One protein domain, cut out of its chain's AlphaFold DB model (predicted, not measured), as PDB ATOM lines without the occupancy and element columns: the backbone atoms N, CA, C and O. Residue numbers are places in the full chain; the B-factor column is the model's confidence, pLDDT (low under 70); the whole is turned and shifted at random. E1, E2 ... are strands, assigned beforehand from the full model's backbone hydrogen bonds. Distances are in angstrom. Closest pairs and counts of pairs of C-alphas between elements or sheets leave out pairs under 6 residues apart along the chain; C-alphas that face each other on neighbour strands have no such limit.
ATOM      1  N   ARG A  83     -47.043 -50.961  15.553       82.62
ATOM      2  CA  ARG A  83     -46.821 -50.749  14.129       82.62
ATOM      3  C   ARG A  83     -45.465 -50.071  13.937       82.62
ATOM      4  O   ARG A  83     -45.313 -48.927  14.369       82.62
ATOM      5  N   PRO A  84     -44.477 -50.748  13.320       81.12
ATOM      6  CA  PRO A  84     -43.207 -50.118  12.996       81.12
ATOM      7  C   PRO A  84     -43.457 -49.065  11.918       81.12
ATOM      8  O   PRO A  84     -43.934 -49.377  10.828       81.12
ATOM      9  N   MET A  85     -43.184 -47.806  12.243       80.94
ATOM     10  CA  MET A  85     -43.329 -46.697  11.309       80.94
ATOM     11  C   MET A  85     -42.337 -45.588  11.622       80.94
ATOM     12  O   MET A  85     -41.835 -45.472  12.742       80.94
ATOM     13  N   VAL A  86     -42.088 -44.771  10.611       81.00
ATOM     14  CA  VAL A  86     -41.346 -43.524  10.726       81.00
ATOM     15  C   VAL A  86     -42.368 -42.405  10.871       81.00
ATOM     16  O   VAL A  86     -43.353 -42.359  10.134       81.00
ATOM     17  N   ILE A  87     -42.159 -41.537  11.850       75.38
ATOM     18  CA  ILE A  87     -43.005 -40.377  12.120       75.38
ATOM     19  C   ILE A  87     -42.174 -39.115  11.961       75.38
ATOM     20  O   ILE A  87     -40.966 -39.124  12.177       75.38
ATOM     21  N   SER A  88     -42.833 -38.025  11.597       75.50
ATOM     22  CA  SER A  88     -42.222 -36.704  11.608       75.50
ATOM     23  C   SER A  88     -43.032 -35.796  12.517       75.50
ATOM     24  O   SER A  88     -44.254 -35.727  12.399       75.50
ATOM     25  N   PHE A  89     -42.354 -35.164  13.474       67.56
ATOM     26  CA  PHE A  89     -42.987 -34.281  14.458       67.56
ATOM     27  C   PHE A  89     -43.068 -32.831  13.973       67.56
ATOM     28  O   PHE A  89     -43.960 -32.098  14.389       67.56
ATOM     29  N   ASP A  90     -42.141 -32.435  13.108       68.94
ATOM     30  CA  ASP A  90     -41.936 -31.086  12.573       68.94
ATOM     31  C   ASP A  90     -42.107 -31.025  11.041       68.94
ATOM     32  O   ASP A  90     -42.029 -29.950  10.458       68.94
ATOM     33  N   GLY A  91     -42.367 -32.160  10.382       65.06
ATOM     34  CA  GLY A  91     -42.490 -32.277   8.926       65.06
ATOM     35  C   GLY A  91     -41.152 -32.390   8.186       65.06
ATOM     36  O   GLY A  91     -41.147 -32.739   7.006       65.06
ATOM     37  N   GLU A  92     -40.032 -32.148   8.868       62.19
ATOM     38  CA  GLU A  92     -38.688 -32.128   8.280       62.19
ATOM     39  C   GLU A  92     -37.834 -33.296   8.783       62.19
ATOM     40  O   GLU A  92     -37.132 -33.953   8.011       62.19
ATOM     41  N   THR A  93     -37.946 -33.615  10.070       69.50
ATOM     42  CA  THR A  93     -37.183 -34.666  10.728       69.50
ATOM     43  C   THR A  93     -38.005 -35.944  10.775       69.50
ATOM     44  O   THR A  93     -39.060 -36.010  11.411       69.50
ATOM     45  N   GLN A  94     -37.513 -36.980  10.102       75.38
ATOM     46  CA  GLN A  94     -38.048 -38.332  10.194       75.38
ATOM     47  C   GLN A  94     -37.373 -39.079  11.349       75.38
ATOM     48  O   GLN A  94     -36.152 -39.216  11.373       75.38
ATOM     49  N   ASP A  95     -38.163 -39.577  12.298       77.00
ATOM     50  CA  ASP A  95     -37.686 -40.391  13.419       77.00
ATOM     51  C   ASP A  95     -38.451 -41.714  13.479       77.00
ATOM     52  O   ASP A  95     -39.628 -41.815  13.117       77.00
ATOM     53  N   VAL A  96     -37.776 -42.758  13.951       82.00
ATOM     54  CA  VAL A  96     -38.408 -44.061  14.145       82.00
ATOM     55  C   VAL A  96     -39.362 -43.952  15.328       82.00
ATOM     56  O   VAL A  96     -38.972 -43.590  16.438       82.00
ATOM     57  N   ALA A  97     -40.633 -44.284  15.102       81.81
ATOM     58  CA  ALA A  97     -41.675 -44.115  16.108       81.81
ATOM     59  C   ALA A  97     -41.511 -45.058  17.308       81.81
ATOM     60  O   ALA A  97     -41.979 -44.757  18.408       81.81
ATOM     61  N   PHE A  98     -40.852 -46.197  17.090       88.00
ATOM     62  CA  PHE A  98     -40.460 -47.125  18.137       88.00
ATOM     63  C   PHE A  98     -39.067 -46.772  18.669       88.00
ATOM     64  O   PHE A  98     -38.067 -46.952  17.973       88.00
ATOM     65  N   ARG A  99     -38.992 -46.298  19.913       85.69
ATOM     66  CA  ARG A  99     -37.731 -45.984  20.596       85.69
ATOM     67  C   ARG A  99     -37.840 -46.324  22.077       85.69
ATOM     68  O   ARG A  99     -38.795 -45.920  22.729       85.69
ATOM     69  N   GLY A 100     -36.847 -47.020  22.618       85.50
ATOM     70  CA  GLY A 100     -36.732 -47.302  24.049       85.50
ATOM     71  C   GLY A 100     -35.400 -46.808  24.604       85.50
ATOM     72  O   GLY A 100     -34.373 -46.927  23.939       85.50
ATOM     73  N   THR A 101     -35.425 -46.253  25.810       85.69
ATOM     74  CA  THR A 101     -34.258 -45.938  26.640       85.69
ATOM     75  C   THR A 101     -34.363 -46.682  27.975       85.69
ATOM     76  O   THR A 101     -35.306 -47.437  28.206       85.69
ATOM     77  N   ASP A 102     -33.400 -46.470  28.872       83.50
ATOM     78  CA  ASP A 102     -33.401 -47.014  30.237       83.50
ATOM     79  C   ASP A 102     -34.597 -46.547  31.087       83.50
ATOM     80  O   ASP A 102     -34.954 -47.198  32.067       83.50
ATOM     81  N   LYS A 103     -35.211 -45.414  30.726       80.62
ATOM     82  CA  LYS A 103     -36.252 -44.749  31.526       80.62
ATOM     83  C   LYS A 103     -37.560 -44.524  30.788       80.62
ATOM     84  O   LYS A 103     -38.570 -44.280  31.443       80.62
ATOM     85  N   GLU A 104     -37.555 -44.546  29.459       80.50
ATOM     86  CA  GLU A 104     -38.729 -44.198  28.665       80.50
ATOM     87  C   GLU A 104     -38.865 -45.096  27.436       80.50
ATOM     88  O   GLU A 104     -37.880 -45.476  26.809       80.50
ATOM     89  N   MET A 105     -40.099 -45.410  27.055       85.81
ATOM     90  CA  MET A 105     -40.400 -46.183  25.854       85.81
ATOM     91  C   MET A 105     -41.492 -45.490  25.055       85.81
ATOM     92  O   MET A 105     -42.518 -45.101  25.602       85.81
ATOM     93  N   ARG A 106     -41.282 -45.363  23.750       86.06
ATOM     94  CA  ARG A 106     -42.199 -44.747  22.800       86.06
ATOM     95  C   ARG A 106     -42.512 -45.725  21.680       86.06
ATOM     96  O   ARG A 106     -41.605 -46.372  21.163       86.06
ATOM     97  N   PHE A 107     -43.782 -45.835  21.317       85.50
ATOM     98  CA  PHE A 107     -44.229 -46.712  20.238       85.50
ATOM     99  C   PHE A 107     -45.580 -46.268  19.688       85.50
ATOM    100  O   PHE A 107     -46.311 -45.520  20.336       85.50
ATOM    101  N   VAL A 108     -45.934 -46.760  18.500       86.44
ATOM    102  CA  VAL A 108     -47.234 -46.491  17.882       86.44
ATOM    103  C   VAL A 108     -48.106 -47.737  17.891       86.44
ATOM    104  O   VAL A 108     -47.667 -48.811  17.483       86.44
ATOM    105  N   SER A 109     -49.353 -47.579  18.329       84.12
ATOM    106  CA  SER A 109     -50.376 -48.628  18.355       84.12
ATOM    107  C   SER A 109     -51.749 -48.011  18.060       84.12
ATOM    108  O   SER A 109     -51.964 -46.831  18.348       84.12
ATOM    109  N   PRO A 110     -52.714 -48.769  17.515       79.56
ATOM    110  CA  PRO A 110     -54.106 -48.332  17.505       79.56
ATOM    111  C   PRO A 110     -54.645 -48.183  18.935       79.56
ATOM    112  O   PRO A 110     -54.208 -48.893  19.854       79.56
ATOM    113  N   LEU A 111     -55.603 -47.270  19.124       70.56
ATOM    114  CA  LEU A 111     -56.384 -47.196  20.362       70.56
ATOM    115  C   LEU A 111     -57.348 -48.396  20.463       70.56
ATOM    116  O   LEU A 111     -57.718 -48.971  19.436       70.56
ATOM    117  N   PRO A 112     -57.764 -48.805  21.679       66.38
ATOM    118  CA  PRO A 112     -58.839 -49.776  21.827       66.38
ATOM    119  C   PRO A 112     -60.095 -49.281  21.098       66.38
ATOM    120  O   PRO A 112     -60.490 -48.122  21.235       66.38
ATOM    121  N   SER A 113     -60.726 -50.166  20.328       60.31
ATOM    122  CA  SER A 113     -61.976 -49.883  19.620       60.31
ATOM    123  C   SER A 113     -63.048 -49.426  20.610       60.31
ATOM    124  O   SER A 113     -63.463 -50.222  21.442       60.31
ATOM    125  N   GLY A 114     -63.491 -48.167  20.534       57.69
ATOM    126  CA  GLY A 114     -64.472 -47.580  21.461       57.69
ATOM    127  C   GLY A 114     -63.961 -46.377  22.262       57.69
ATOM    128  O   GLY A 114     -64.752 -45.737  22.949       57.69
ATOM    129  N   ILE A 115     -62.670 -46.038  22.154       53.50
ATOM    130  CA  ILE A 115     -62.089 -44.818  22.729       53.50
ATOM    131  C   ILE A 115     -61.510 -43.972  21.585       53.50
ATOM    132  O   ILE A 115     -60.576 -44.396  20.911       53.50
ATOM    133  N   GLY A 116     -62.055 -42.770  21.373       58.81
ATOM    134  CA  GLY A 116     -61.540 -41.792  20.406       58.81
ATOM    135  C   GLY A 116     -61.937 -42.021  18.941       58.81
ATOM    136  O   GLY A 116     -62.748 -42.884  18.607       58.81
ATOM    137  N   VAL A 117     -61.368 -41.194  18.063       56.41
ATOM    138  CA  VAL A 117     -61.454 -41.358  16.606       56.41
ATOM    139  C   VAL A 117     -60.469 -42.463  16.224       56.41
ATOM    140  O   VAL A 117     -59.321 -42.430  16.660       56.41
ATOM    141  N   GLY A 118     -60.901 -43.465  15.455       65.06
ATOM    142  CA  GLY A 118     -60.006 -44.536  15.004       65.06
ATOM    143  C   GLY A 118     -58.721 -43.975  14.381       65.06
ATOM    144  O   GLY A 118     -58.736 -42.923  13.746       65.06
ATOM    145  N   GLY A 119     -57.596 -44.655  14.580       73.38
ATOM    146  CA  GLY A 119     -56.304 -44.144  14.137       73.38
ATOM    147  C   GLY A 119     -55.142 -44.764  14.892       73.38
ATOM    148  O   GLY A 119     -55.322 -45.621  15.762       73.38
ATOM    149  N   LEU A 120     -53.941 -44.332  14.529       79.94
ATOM    150  CA  LEU A 120     -52.698 -44.732  15.168       79.94
ATOM    151  C   LEU A 120     -52.283 -43.659  16.167       79.94
ATOM    152  O   LEU A 120     -52.401 -42.466  15.904       79.94
ATOM    153  N   TYR A 121     -51.801 -44.092  17.322       77.75
ATOM    154  CA  TYR A 121     -51.471 -43.199  18.418       77.75
ATOM    155  C   TYR A 121     -50.068 -43.466  18.918       77.75
ATOM    156  O   TYR A 121     -49.651 -44.620  19.030       77.75
ATOM    157  N   LEU A 122     -49.366 -42.384  19.243       78.19
ATOM    158  CA  LEU A 122     -48.058 -42.440  19.870       78.19
ATOM    159  C   LEU A 122     -48.224 -42.589  21.381       78.19
ATOM    160  O   LEU A 122     -48.710 -41.684  22.058       78.19
ATOM    161  N   PHE A 123     -47.802 -43.730  21.905       79.44
ATOM    162  CA  PHE A 123     -47.737 -43.997  23.333       79.44
ATOM    163  C   PHE A 123     -46.331 -43.698  23.844       79.44
ATOM    164  O   PHE A 123     -45.347 -44.028  23.182       79.44
ATOM    165  N   GLN A 124     -46.240 -43.097  25.034       80.50
ATOM    166  CA  GLN A 124     -44.987 -42.895  25.756       80.50
ATOM    167  C   GLN A 124     -45.147 -43.387  27.198       80.50
ATOM    168  O   GLN A 124     -45.995 -42.898  27.941       80.50
ATOM    169  N   LEU A 125     -44.330 -44.364  27.573       81.44
ATOM    170  CA  LEU A 125     -44.178 -44.868  28.932       81.44
ATOM    171  C   LEU A 125     -42.948 -44.212  29.562       81.44
ATOM    172  O   LEU A 125     -41.901 -44.134  28.922       81.44
ATOM    173  N   GLY A 126     -43.070 -43.749  30.802       80.06
ATOM    174  CA  GLY A 126     -41.991 -43.098  31.540       80.06
ATOM    175  C   GLY A 126     -42.359 -42.884  33.011       80.06
ATOM    176  O   GLY A 126     -43.466 -43.242  33.421       80.06
ATOM    177  N   PRO A 127     -41.459 -42.304  33.822       73.12
ATOM    178  CA  PRO A 127     -41.695 -42.096  35.247       73.12
ATOM    179  C   PRO A 127     -42.926 -41.211  35.489       73.12
ATOM    180  O   PRO A 127     -43.083 -40.164  34.850       73.12
ATOM    181  N   ALA A 128     -43.782 -41.620  36.429       55.72
ATOM    182  CA  ALA A 128     -44.985 -40.884  36.810       55.72
ATOM    183  C   ALA A 128     -44.613 -39.457  37.257       55.72
ATOM    184  O   ALA A 128     -43.937 -39.269  38.264       55.72
ATOM    185  N   GLY A 129     -45.006 -38.453  36.468       52.62
ATOM    186  CA  GLY A 129     -44.665 -37.044  36.710       52.62
ATOM    187  C   GLY A 129     -44.268 -36.265  35.456       52.62
ATOM    188  O   GLY A 129     -44.392 -35.041  35.432       52.62
ATOM    189  N   LYS A 130     -43.868 -36.942  34.372       46.34
ATOM    190  CA  LYS A 130     -43.750 -36.305  33.053       46.34
ATOM    191  C   LYS A 130     -45.093 -36.390  32.328       46.34
ATOM    192  O   LYS A 130     -45.655 -37.473  32.203       46.34
ATOM    193  N   ARG A 131     -45.632 -35.243  31.888       42.69
ATOM    194  CA  ARG A 131     -46.904 -35.149  31.146       42.69
ATOM    195  C   ARG A 131     -46.882 -36.161  29.998       42.69
ATOM    196  O   ARG A 131     -46.065 -36.023  29.093       42.69
ATOM    197  N   ALA A 132     -47.770 -37.153  30.040       46.12
ATOM    198  CA  ALA A 132     -48.014 -38.029  28.904       46.12
ATOM    199  C   ALA A 132     -48.540 -37.157  27.758       46.12
ATOM    200  O   ALA A 132     -49.691 -36.719  27.767       46.12
ATOM    201  N   ALA A 133     -47.662 -36.818  26.817       43.78
ATOM    202  CA  ALA A 133     -48.031 -36.081  25.625       43.78
ATOM    203  C   ALA A 133     -48.712 -37.064  24.667       43.78
ATOM    204  O   ALA A 133     -48.059 -37.734  23.871       43.78
ATOM    205  N   PHE A 134     -50.033 -37.181  24.780       45.06
ATOM    206  CA  PHE A 134     -50.848 -37.866  23.783       45.06
ATOM    207  C   PHE A 134     -50.906 -36.988  22.538       45.06
ATOM    208  O   PHE A 134     -51.772 -36.123  22.420       45.06
ATOM    209  N   ASN A 135     -49.954 -37.178  21.627       45.69
ATOM    210  CA  ASN A 135     -50.018 -36.522  20.333       45.69
ATOM    211  C   ASN A 135     -50.871 -37.383  19.395       45.69
ATOM    212  O   ASN A 135     -50.564 -38.551  19.144       45.69
ATOM    213  N   LEU A 136     -51.980 -36.810  18.930       46.53
ATOM    214  CA  LEU A 136     -52.878 -37.447  17.978       46.53
ATOM    215  C   LEU A 136     -52.163 -37.514  16.625       46.53
ATOM    216  O   LEU A 136     -52.091 -36.515  15.916       46.53
TER     217      LEU A 136
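What this domain is: This is residues 83 to 136 of the 146 residues of an uncharacterized protein of Kordiimonadales bacterium JCM 17843 (UniProt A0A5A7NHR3). With little regular structure, this is two separate strand hairpins, short E1-E2 and longer E3-E4, with a tail, residues 126 to 136, that folds back along E4. The 54 printed residues hold four named strands, E1 to E4 in chain order, with 18 residues, and no named helix: class all strand, each two-strand sheet antiparallel. It is only just compact, close to loose, with a radius of gyration of the C-alphas of 11.9 A and spans of 32 by 30 by 18 A.

Where its parts are: Find C-alpha 86 at (-41.346, -43.524, 10.726), where E1, residues 86 to 88, begins and runs 6.9 A. E2, residues 94 to 96, runs 7.0 A. E3, residues 105 to 110, and E4, residues 120 to 125, each run 16.2 A; E4 ends at C-alpha 125, (-44.178, -44.868, 28.932).

How they stand to each other: In hairpin E1-E2, look at N 87 and O 95, 2.8 A apart. In hairpin E3-E4, N 107 and O 123 are 3.0 A apart. E2 and E3 are apart.

The domain as a whole: The printed part has no cut and no long link; pLDDT is under 70 at residues 89 to 93, 112 to 118 and 128 to 136.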